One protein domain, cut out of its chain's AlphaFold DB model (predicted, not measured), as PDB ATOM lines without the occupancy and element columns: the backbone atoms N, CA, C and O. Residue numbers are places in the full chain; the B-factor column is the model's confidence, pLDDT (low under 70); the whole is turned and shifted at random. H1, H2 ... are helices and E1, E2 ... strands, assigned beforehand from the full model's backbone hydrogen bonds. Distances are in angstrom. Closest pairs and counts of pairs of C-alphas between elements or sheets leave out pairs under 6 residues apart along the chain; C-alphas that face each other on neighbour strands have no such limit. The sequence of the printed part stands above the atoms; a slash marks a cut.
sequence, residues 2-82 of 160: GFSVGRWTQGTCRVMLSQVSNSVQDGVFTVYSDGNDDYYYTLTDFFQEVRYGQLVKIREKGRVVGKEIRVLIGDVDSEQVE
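This is residues 2 to 82 of the 160 residues of an uncharacterized protein of Methanocella arvoryzae (strain DSM 22066 / NBRC 105507 / MRE50) (UniProt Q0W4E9). A narrow three-stranded sheet has H2 over one face and H1 packed on H2, off the sheet; the hairpin E2 and E3 reaches past E1 as an arm. The 81 printed residues run H1, E1, H2, E2, E3, class mixed; the sheet, in order E1 E2 E3, is mixed. It is only just loose, close to compact (radius of gyration of the C-alphas 14.1 A), and spans 40 by 38 by 17 A.

Find C-alpha 10 at (140.741, 170.866, 133.735), where H1, residues 10 to 21, begins. Next come E1, 28 to 34; H2, 37 to 43; E2, 49 to 60, 35.9 A long; and E3, 63 to 73, 28.6 A, ending at (156.748, 165.572, 138.024).

See parallel E1 and E2 at N 31 and O 51, 2.8 A, and antiparallel E2 and E3 at N 54 and O 70, 2.8 A, both within hydrogen-bond range. E3 bends by 60 degrees at residue 66. H2 is on the sheet over E2, height 9.4 A; E1, H2, E2 form a strand-helix-strand unit, parallel strands joined through a helix, with a right-handed crossover. H1 touches H2, closest at C-alphas of Gln 10 and Asp 38, 5.0 A. O i to N i+4 pairs are within range throughout H1, and 2 of 3 in H2.

The printed part has no cut and no long link; residues 2 to 6 have pLDDT under 70.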
ATOM      1  N   GLY A   2     126.822 174.464 127.548       33.69
ATOM      2  CA  GLY A   2     127.659 175.604 127.173       33.69
ATOM      3  C   GLY A   2     129.093 175.338 127.605       33.69
ATOM      4  O   GLY A   2     129.372 175.388 128.798       33.69
ATOM      5  N   PHE A   3     129.987 175.048 126.658       36.41
ATOM      6  CA  PHE A   3     131.419 175.178 126.906       36.41
ATOM      7  C   PHE A   3     131.641 176.560 127.524       36.41
ATOM      8  O   PHE A   3     131.180 177.564 126.977       36.41
ATOM      9  N   SER A   4     132.282 176.629 128.687       37.94
ATOM     10  CA  SER A   4     132.685 177.893 129.295       37.94
ATOM     11  C   SER A   4     133.774 178.516 128.423       37.94
ATOM     12  O   SER A   4     134.965 178.353 128.684       37.94
ATOM     13  N   VAL A   5     133.371 179.167 127.332       47.34
ATOM     14  CA  VAL A   5     134.286 179.765 126.360       47.34
ATOM     15  C   VAL A   5     135.169 180.773 127.098       47.34
ATOM     16  O   VAL A   5     134.687 181.803 127.567       47.34
ATOM     17  N   GLY A   6     136.460 180.453 127.217       59.38
ATOM     18  CA  GLY A   6     137.487 181.350 127.751       59.38
ATOM     19  C   GLY A   6     137.888 181.159 129.217       59.38
ATOM     20  O   GLY A   6     138.688 181.958 129.696       59.38
ATOM     21  N   ARG A   7     137.391 180.142 129.939       70.62
ATOM     22  CA  ARG A   7     137.972 179.774 131.245       70.62
ATOM     23  C   ARG A   7     138.993 178.661 131.078       70.62
ATOM     24  O   ARG A   7     138.693 177.658 130.442       70.62
ATOM     25  N   TRP A   8     140.160 178.841 131.687       77.12
ATOM     26  CA  TRP A   8     141.112 177.756 131.876       77.12
ATOM     27  C   TRP A   8     140.610 176.873 133.018       77.12
ATOM     28  O   TRP A   8     140.396 177.362 134.124       77.12
ATOM     29  N   THR A   9     140.292 175.626 132.691       88.31
ATOM     30  CA  THR A   9     139.779 174.584 133.588       88.31
ATOM     31  C   THR A   9     140.414 173.247 133.208       88.31
ATOM     32  O   THR A   9     140.855 173.081 132.066       88.31
ATOM     33  N   GLN A  10     140.343 172.239 134.081       87.44
ATOM     34  CA  GLN A  10     140.741 170.866 133.735       87.44
ATOM     35  C   GLN A  10     140.058 170.354 132.456       87.44
ATOM     36  O   GLN A  10     140.702 169.750 131.603       87.44
ATOM     37  N   GLY A  11     138.764 170.643 132.267       89.44
ATOM     38  CA  GLY A  11     138.022 170.211 131.077       89.44
ATOM     39  C   GLY A  11     138.580 170.804 129.781       89.44
ATOM     40  O   GLY A  11     138.775 170.086 128.803       89.44
ATOM     41  N   THR A  12     138.899 172.100 129.777       88.50
ATOM     42  CA  THR A  12     139.541 172.746 128.619       88.50
ATOM     43  C   THR A  12     140.983 172.281 128.424       88.50
ATOM     44  O   THR A  12     141.402 172.128 127.278       88.50
ATOM     45  N   CYS A  13     141.719 172.001 129.509       90.31
ATOM     46  CA  CYS A  13     143.066 171.428 129.435       90.31
ATOM     47  C   CYS A  13     143.044 170.064 128.754       90.31
ATOM     48  O   CYS A  13     143.814 169.848 127.829       90.31
ATOM     49  N   ARG A  14     142.116 169.177 129.136       92.62
ATOM     50  CA  ARG A  14     141.982 167.854 128.512       92.62
ATOM     51  C   ARG A  14     141.716 167.938 127.016       92.62
ATOM     52  O   ARG A  14     142.334 167.209 126.251       92.62
ATOM     53  N   VAL A  15     140.841 168.847 126.582       91.44
ATOM     54  CA  VAL A  15     140.588 169.050 125.145       91.44
ATOM     55  C   VAL A  15     141.867 169.490 124.430       91.44
ATOM     56  O   VAL A  15     142.205 168.916 123.400       91.44
ATOM     57  N   MET A  16     142.604 170.456 124.985       90.38
ATOM     58  CA  MET A  16     143.874 170.901 124.406       90.38
ATOM     59  C   MET A  16     144.904 169.762 124.358       90.38
ATOM     60  O   MET A  16     145.458 169.487 123.298       90.38
ATOM     61  N   LEU A  17     145.135 169.081 125.481       92.19
ATOM     62  CA  LEU A  17     146.137 168.021 125.588       92.19
ATOM     63  C   LEU A  17     145.800 166.819 124.707       92.19
ATOM     64  O   LEU A  17     146.713 166.279 124.101       92.19
ATOM     65  N   SER A  18     144.518 166.486 124.520       93.31
ATOM     66  CA  SER A  18     144.108 165.440 123.571       93.31
ATOM     67  C   SER A  18     144.513 165.747 122.124       93.31
ATOM     68  O   SER A  18     144.860 164.850 121.363       93.31
ATOM     69  N   GLN A  19     144.495 167.023 121.722       91.44
ATOM     70  CA  GLN A  19     144.946 167.424 120.387       91.44
ATOM     71  C   GLN A  19     146.469 167.352 120.283       91.44
ATOM     72  O   GLN A  19     146.990 166.909 119.258       91.44
ATOM     73  N   VAL A  20     147.175 167.754 121.346       90.56
ATOM     74  CA  VAL A  20     148.637 167.670 121.415       90.56
ATOM     75  C   VAL A  20     149.088 166.213 121.357       90.56
ATOM     76  O   VAL A  20     149.906 165.895 120.504       90.56
ATOM     77  N   SER A  21     148.514 165.323 122.173       91.38
ATOM     78  CA  SER A  21     148.863 163.895 122.199       91.38
ATOM     79  C   SER A  21     148.656 163.214 120.851       91.38
ATOM     80  O   SER A  21     149.451 162.372 120.466       91.38
ATOM     81  N   ASN A  22     147.632 163.614 120.091       91.62
ATOM     82  CA  ASN A  22     147.393 163.075 118.746       91.62
ATOM     83  C   ASN A  22     148.394 163.578 117.693       91.62
ATOM     84  O   ASN A  22     148.425 163.056 116.581       91.62
ATOM     85  N   SER A  23     149.158 164.627 118.010       87.12
ATOM     86  CA  SER A  23     150.071 165.302 117.081       87.12
ATOM     87  C   SER A  23     151.546 165.032 117.387       87.12
ATOM     88  O   SER A  23     152.412 165.541 116.678       87.12
ATOM     89  N   VAL A  24     151.846 164.267 118.439       86.75
ATOM     90  CA  VAL A  24     153.210 163.940 118.871       86.75
ATOM     91  C   VAL A  24     153.416 162.427 118.872       86.75
ATOM     92  O   VAL A  24     152.462 161.666 118.994       86.75
ATOM     93  N   GLN A  25     154.663 161.990 118.697       85.25
ATOM     94  CA  GLN A  25     155.032 160.574 118.807       85.25
ATOM     95  C   GLN A  25     155.204 160.178 120.273       85.25
ATOM     96  O   GLN A  25     155.537 161.025 121.097       85.25
ATOM     97  N   ASP A  26     155.028 158.898 120.593       85.81
ATOM     98  CA  ASP A  26     155.277 158.397 121.944       85.81
ATOM     99  C   ASP A  26     156.727 158.667 122.378       85.81
ATOM    100  O   ASP A  26     157.676 158.474 121.615       85.81
ATOM    101  N   GLY A  27     156.904 159.117 123.620       87.06
ATOM    102  CA  GLY A  27     158.216 159.453 124.156       87.06
ATOM    103  C   GLY A  27     158.157 160.124 125.522       87.06
ATOM    104  O   GLY A  27     157.091 160.281 126.118       87.06
ATOM    105  N   VAL A  28     159.335 160.522 126.009       88.56
ATOM    106  CA  VAL A  28     159.481 161.266 127.263       88.56
ATOM    107  C   VAL A  28     159.314 162.750 126.985       88.56
ATOM    108  O   VAL A  28     160.155 163.363 126.325       88.56
ATOM    109  N   PHE A  29     158.249 163.338 127.515       91.12
ATOM    110  CA  PHE A  29     157.953 164.751 127.319       91.12
ATOM    111  C   PHE A  29     158.429 165.587 128.489       91.12
ATOM    112  O   PHE A  29     158.202 165.243 129.646       91.12
ATOM    113  N   THR A  30     159.011 166.742 128.188       93.00
ATOM    114  CA  THR A  30     159.282 167.769 129.190       93.00
ATOM    115  C   THR A  30     158.370 168.957 128.933       93.00
ATOM    116  O   THR A  30     158.381 169.534 127.848       93.00
ATOM    117  N   VAL A  31     157.563 169.314 129.928       92.62
ATOM    118  CA  VAL A  31     156.572 170.386 129.842       92.62
ATOM    119  C   VAL A  31     156.915 171.473 130.851       92.62
ATOM    120  O   VAL A  31     157.171 171.190 132.022       92.62
ATOM    121  N   TYR A  32     156.864 172.726 130.402       93.81
ATOM    122  CA  TYR A  32     156.976 173.906 131.256       93.81
ATOM    123  C   TYR A  32     155.732 174.773 131.105       93.81
ATOM    124  O   TYR A  32     155.293 175.043 129.986       93.81
ATOM    125  N   SER A  33     155.152 175.218 132.218       92.25
ATOM    126  CA  SER A  33     153.977 176.095 132.191       92.25
ATOM    127  C   SER A  33     154.056 177.221 133.219       92.25
ATOM    128  O   SER A  33     154.992 177.322 134.013       92.25
ATOM    129  N   ASP A  34     153.033 178.072 133.220       89.88
ATOM    130  CA  ASP A  34     152.763 178.960 134.343       89.88
ATOM    131  C   ASP A  34     152.225 178.178 135.556       89.88
ATOM    132  O   ASP A  34     152.016 176.965 135.495       89.88
ATOM    133  N   GLY A  35     152.010 178.876 136.673       89.38
ATOM    134  CA  GLY A  35     151.501 178.304 137.926       89.38
ATOM    135  C   GLY A  35     150.026 177.899 137.911       89.38
ATOM    136  O   GLY A  35     149.326 178.155 138.886       89.38
ATOM    137  N   ASN A  36     149.527 177.367 136.795       89.75
ATOM    138  CA  ASN A  36     148.177 176.842 136.694       89.75
ATOM    139  C   ASN A  36     148.158 175.346 137.021       89.75
ATOM    140  O   ASN A  36     148.709 174.529 136.284       89.75
ATOM    141  N   ASP A  37     147.485 174.985 138.107       89.62
ATOM    142  CA  ASP A  37     147.502 173.616 138.624       89.62
ATOM    143  C   ASP A  37     146.679 172.630 137.780       89.62
ATOM    144  O   ASP A  37     146.870 171.422 137.897       89.62
ATOM    145  N   ASP A  38     145.801 173.098 136.883       91.00
ATOM    146  CA  ASP A  38     144.985 172.209 136.043       91.00
ATOM    147  C   ASP A  38     145.834 171.293 135.142       91.00
ATOM    148  O   ASP A  38     145.422 170.174 134.824       91.00
ATOM    149  N   TYR A  39     147.027 171.740 134.741       90.75
ATOM    150  CA  TYR A  39     147.953 170.937 133.940       90.75
ATOM    151  C   TYR A  39     148.471 169.718 134.704       90.75
ATOM    152  O   TYR A  39     148.565 168.640 134.125       90.75
ATOM    153  N   TYR A  40     148.749 169.861 136.002       90.56
ATOM    154  CA  TYR A  40     149.261 168.767 136.830       90.56
ATOM    155  C   TYR A  40     148.323 167.553 136.801       90.56
ATOM    156  O   TYR A  40     148.768 166.425 136.626       90.56
ATOM    157  N   TYR A  41     147.015 167.801 136.897       89.94
ATOM    158  CA  TYR A  41     145.996 166.750 136.919       89.94
ATOM    159  C   TYR A  41     145.652 166.173 135.548       89.94
ATOM    160  O   TYR A  41     144.911 165.199 135.481       89.94
ATOM    161  N   THR A  42     146.096 166.806 134.460       92.44
ATOM    162  CA  THR A  42     145.675 166.430 133.104       92.44
ATOM    163  C   THR A  42     146.817 165.919 132.240       92.44
ATOM    164  O   THR A  42     146.558 165.146 131.329       92.44
ATOM    165  N   LEU A  43     148.073 166.276 132.514       92.50
ATOM    166  CA  LEU A  43     149.221 165.799 131.734       92.50
ATOM    167  C   LEU A  43     149.398 164.277 131.813       92.50
ATOM    168  O   LEU A  43     149.639 163.637 130.793       92.50
ATOM    169  N   THR A  44     149.219 163.696 132.998       89.50
ATOM    170  CA  THR A  44     149.349 162.247 133.225       89.50
ATOM    171  C   THR A  44     148.210 161.429 132.609       89.50
ATOM    172  O   THR A  44     148.369 160.226 132.431       89.50
ATOM    173  N   ASP A  45     147.091 162.066 132.233       91.75
ATOM    174  CA  ASP A  45     145.999 161.409 131.499       91.75
ATOM    175  C   ASP A  45     146.405 161.096 130.038       91.75
ATOM    176  O   ASP A  45     145.809 160.216 129.417       91.75
ATOM    177  N   PHE A  46     147.387 161.818 129.471       90.44
ATOM    178  CA  PHE A  46     147.739 161.746 128.040       90.44
ATOM    179  C   PHE A  46     149.177 161.312 127.751       90.44
ATOM    180  O   PHE A  46     149.428 160.761 126.681       90.44
ATOM    181  N   PHE A  47     150.119 161.549 128.665       90.19
ATOM    182  CA  PHE A  47     151.530 161.220 128.464       90.19
ATOM    183  C   PHE A  47     151.989 160.217 129.521       90.19
ATOM    184  O   PHE A  47     151.928 160.507 130.715       90.19
ATOM    185  N   GLN A  48     152.456 159.043 129.079       84.81
ATOM    186  CA  GLN A  48     152.935 157.985 129.979       84.81
ATOM    187  C   GLN A  48     154.199 158.408 130.736       84.81
ATOM    188  O   GLN A  48     154.313 158.166 131.936       84.81
ATOM    189  N   GLU A  49     155.124 159.082 130.047       90.56
ATOM    190  CA  GLU A  49     156.367 159.591 130.623       90.56
ATOM    191  C   GLU A  49     156.450 161.109 130.437       90.56
ATOM    192  O   GLU A  49     156.742 161.611 129.350       90.56
ATOM    193  N   VAL A  50     156.183 161.856 131.513       93.69
ATOM    194  CA  VAL A  50     156.221 163.324 131.514       93.69
ATOM    195  C   VAL A  50     157.062 163.864 132.666       93.69
ATOM    196  O   VAL A  50     156.972 163.406 133.802       93.69
ATOM    197  N   ARG A  51     157.876 164.873 132.366       95.19
ATOM    198  CA  ARG A  51     158.603 165.722 133.313       95.19
ATOM    199  C   ARG A  51     157.945 167.089 133.283       95.19
ATOM    200  O   ARG A  51     157.727 167.638 132.203       95.19
ATOM    201  N   TYR A  52     157.592 167.636 134.437       95.19
ATOM    202  CA  TYR A  52     156.764 168.834 134.494       95.19
ATOM    203  C   TYR A  52     157.281 169.848 135.509       95.19
ATOM    204  O   TYR A  52     157.363 169.567 136.709       95.19
ATOM    205  N   GLY A  53     157.603 171.039 135.001       95.38
ATOM    206  CA  GLY A  53     158.005 172.203 135.782       95.38
ATOM    207  C   GLY A  53     157.051 173.384 135.593       95.38
ATOM    208  O   GLY A  53     156.476 173.584 134.524       95.38
ATOM    209  N   GLN A  54     156.908 174.204 136.628       95.56
ATOM    210  CA  GLN A  54     156.120 175.433 136.599       95.56
ATOM    211  C   GLN A  54     156.958 176.643 136.987       95.56
ATOM    212  O   GLN A  54     157.742 176.594 137.936       95.56
ATOM    213  N   LEU A  55     156.694 177.764 136.316       95.19
ATOM    214  CA  LEU A  55     157.145 179.083 136.737       95.19
ATOM    215  C   LEU A  55     155.985 179.863 137.369       95.19
ATOM    216  O   LEU A  55     155.083 180.355 136.684       95.19
ATOM    217  N   VAL A  56     156.031 180.039 138.687       94.19
ATOM    218  CA  VAL A  56     155.022 180.782 139.448       94.19
ATOM    219  C   VAL A  56     155.517 182.200 139.714       94.19
ATOM    220  O   VAL A  56     156.524 182.426 140.379       94.19
ATOM    221  N   LYS A  57     154.802 183.199 139.190       91.69
ATOM    222  CA  LYS A  57     155.113 184.618 139.427       91.69
ATOM    223  C   LYS A  57     154.527 185.065 140.767       91.69
ATOM    224  O   LYS A  57     153.305 185.148 140.904       91.69
ATOM    225  N   ILE A  58     155.390 185.431 141.711       93.50
ATOM    226  CA  ILE A  58     154.998 185.988 143.010       93.50
ATOM    227  C   ILE A  58     154.600 187.447 142.800       93.50
ATOM    228  O   ILE A  58     155.360 188.234 142.223       93.50
ATOM    229  N   ARG A  59     153.392 187.811 143.238       93.62
ATOM    230  CA  ARG A  59     152.855 189.162 143.076       93.62
ATOM    231  C   ARG A  59     152.511 189.802 144.409       93.62
ATOM    232  O   ARG A  59     151.759 189.237 145.192       93.62
ATOM    233  N   GLU A  60     152.951 191.040 144.583       95.06
ATOM    234  CA  GLU A  60     152.560 191.906 145.692       95.06
ATOM    235  C   GLU A  60     151.957 193.191 145.136       95.06
ATOM    236  O   GLU A  60     152.522 193.832 144.246       95.06
ATOM    237  N   LYS A  61     150.775 193.572 145.635       93.62
ATOM    238  CA  LYS A  61     150.052 194.778 145.186       93.62
ATOM    239  C   LYS A  61     149.920 194.864 143.651       93.62
ATOM    240  O   LYS A  61     150.038 195.935 143.063       93.62
ATOM    241  N   GLY A  62     149.719 193.718 142.996       90.19
ATOM    242  CA  GLY A  62     149.569 193.607 141.540       90.19
ATOM    243  C   GLY A  62     150.871 193.677 140.729       90.19
ATOM    244  O   GLY A  62     150.823 193.513 139.511       90.19
ATOM    245  N   ARG A  63     152.031 193.870 141.364       91.31
ATOM    246  CA  ARG A  63     153.344 193.853 140.703       91.31
ATOM    247  C   ARG A  63     154.027 192.511 140.910       91.31
ATOM    248  O   ARG A  63     153.915 191.928 141.979       91.31
ATOM    249  N   VAL A  64     154.733 192.030 139.889       91.50
ATOM    250  CA  VAL A  64     155.583 190.838 140.017       91.50
ATOM    251  C   VAL A  64     156.820 191.233 140.818       91.50
ATOM    252  O   VAL A  64     157.554 192.121 140.393       91.50
ATOM    253  N   VAL A  65     157.015 190.604 141.975       95.38
ATOM    254  CA  VAL A  65     158.148 190.856 142.886       95.38
ATOM    255  C   VAL A  65     159.153 189.710 142.905       95.38
ATOM    256  O   VAL A  65     160.274 189.878 143.367       95.38
ATOM    257  N   GLY A  66     158.772 188.551 142.369       94.06
ATOM    258  CA  GLY A  66     159.633 187.382 142.319       94.06
ATOM    259  C   GLY A  66     159.080 186.295 141.410       94.06
ATOM    260  O   GLY A  66     157.977 186.403 140.860       94.06
ATOM    261  N   LYS A  67     159.871 185.238 141.263       93.81
ATOM    262  CA  LYS A  67     159.517 184.016 140.549       93.81
ATOM    263  C   LYS A  67     159.934 182.814 141.391       93.81
ATOM    264  O   LYS A  67     161.000 182.835 141.996       93.81
ATOM    265  N   GLU A  68     159.088 181.803 141.418       95.00
ATOM    266  CA  GLU A  68     159.309 180.523 142.084       95.00
ATOM    267  C   GLU A  68     159.231 179.430 141.016       95.00
ATOM    268  O   GLU A  68     158.297 179.423 140.211       95.00
ATOM    269  N   ILE A  69     160.218 178.538 140.985       95.69
ATOM    270  CA  ILE A  69     160.200 177.360 140.115       95.69
ATOM    271  C   ILE A  69     159.709 176.182 140.945       95.69
ATOM    272  O   ILE A  69     160.232 175.931 142.030       95.69
ATOM    273  N   ARG A  70     158.718 175.459 140.429       94.62
ATOM    274  CA  ARG A  70     158.198 174.237 141.047       94.62
ATOM    275  C   ARG A  70     158.422 173.068 140.111       94.62
ATOM    276  O   ARG A  70     157.949 173.094 138.980       94.62
ATOM    277  N   VAL A  71     159.118 172.043 140.589       94.25
ATOM    278  CA  VAL A  71     159.222 170.755 139.898       94.25
ATOM    279  C   VAL A  71     158.113 169.867 140.443       94.25
ATOM    280  O   VAL A  71     158.094 169.573 141.636       94.25
ATOM    281  N   LEU A  72     157.152 169.512 139.593       92.75
ATOM    282  CA  LEU A  72     155.957 168.774 140.004       92.75
ATOM    283  C   LEU A  72     156.016 167.294 139.631       92.75
ATOM    284  O   LEU A  72     155.480 166.465 140.365       92.75
ATOM    285  N   ILE A  73     156.635 166.956 138.498       93.62
ATOM    286  CA  ILE A  73     156.748 165.572 138.024       93.62
ATOM    287  C   ILE A  73     158.154 165.340 137.470       93.62
ATOM    288  O   ILE A  73     158.608 166.094 136.611       93.62
ATOM    289  N   GLY A  74     158.802 164.264 137.920       91.56
ATOM    290  CA  GLY A  74     160.080 163.798 137.386       91.56
ATOM    291  C   GLY A  74     161.264 164.723 137.677       91.56
ATOM    292  O   GLY A  74     161.232 165.532 138.602       91.56
ATOM    293  N   ASP A  75     162.316 164.557 136.878       93.06
ATOM    294  CA  ASP A  75     163.532 165.368 136.926       93.06
ATOM    295  C   ASP A  75     163.472 166.467 135.858       93.06
ATOM    296  O   ASP A  75     163.301 166.183 134.670       93.06
ATOM    297  N   VAL A  76     163.563 167.725 136.283       93.56
ATOM    298  CA  VAL A  76     163.418 168.907 135.431       93.56
ATOM    299  C   VAL A  76     164.617 169.814 135.636       93.56
ATOM    300  O   VAL A  76     164.924 170.202 136.763       93.56
ATOM    301  N   ASP A  77     165.228 170.231 134.530       92.94
ATOM    302  CA  ASP A  77     166.222 171.293 134.557       92.94
ATOM    303  C   ASP A  77     165.547 172.634 134.877       92.94
ATOM    304  O   ASP A  77     164.869 173.239 134.044       92.94
ATOM    305  N   SER A  78     165.734 173.091 136.115       89.25
ATOM    306  CA  SER A  78     165.153 174.336 136.612       89.25
ATOM    307  C   SER A  78     165.571 175.572 135.806       89.25
ATOM    308  O   SER A  78     164.809 176.536 135.753       89.25
ATOM    309  N   GLU A  79     166.731 175.555 135.141       90.81
ATOM    310  CA  GLU A  79     167.199 176.691 134.339       90.81
ATOM    311  C   GLU A  79     166.373 176.873 133.059       90.81
ATOM    312  O   GLU A  79     166.221 177.994 132.573       90.81
ATOM    313  N   GLN A  80     165.780 175.788 132.556       90.31
ATOM    314  CA  GLN A  80     164.935 175.781 131.360       90.31
ATOM    315  C   GLN A  80     163.476 176.157 131.660       90.31
ATOM    316  O   GLN A  80     162.689 176.378 130.736       90.31
ATOM    317  N   VAL A  81     163.082 176.231 132.939       92.12
ATOM    318  CA  VAL A  81     161.705 176.553 133.336       92.12
ATOM    319  C   VAL A  81     161.452 178.052 133.167       92.12
ATOM    320  O   VAL A  81     161.599 178.860 134.089       92.12
ATOM    321  N   GLU A  82     161.026 178.433 131.966       89.12
ATOM    322  CA  GLU A  82     160.667 179.804 131.621       89.12
ATOM    323  C   GLU A  82     159.370 179.912 130.809       89.12
ATOM    324  O   GLU A  82     158.949 178.992 130.115       89.12
TER     325      GLU A  82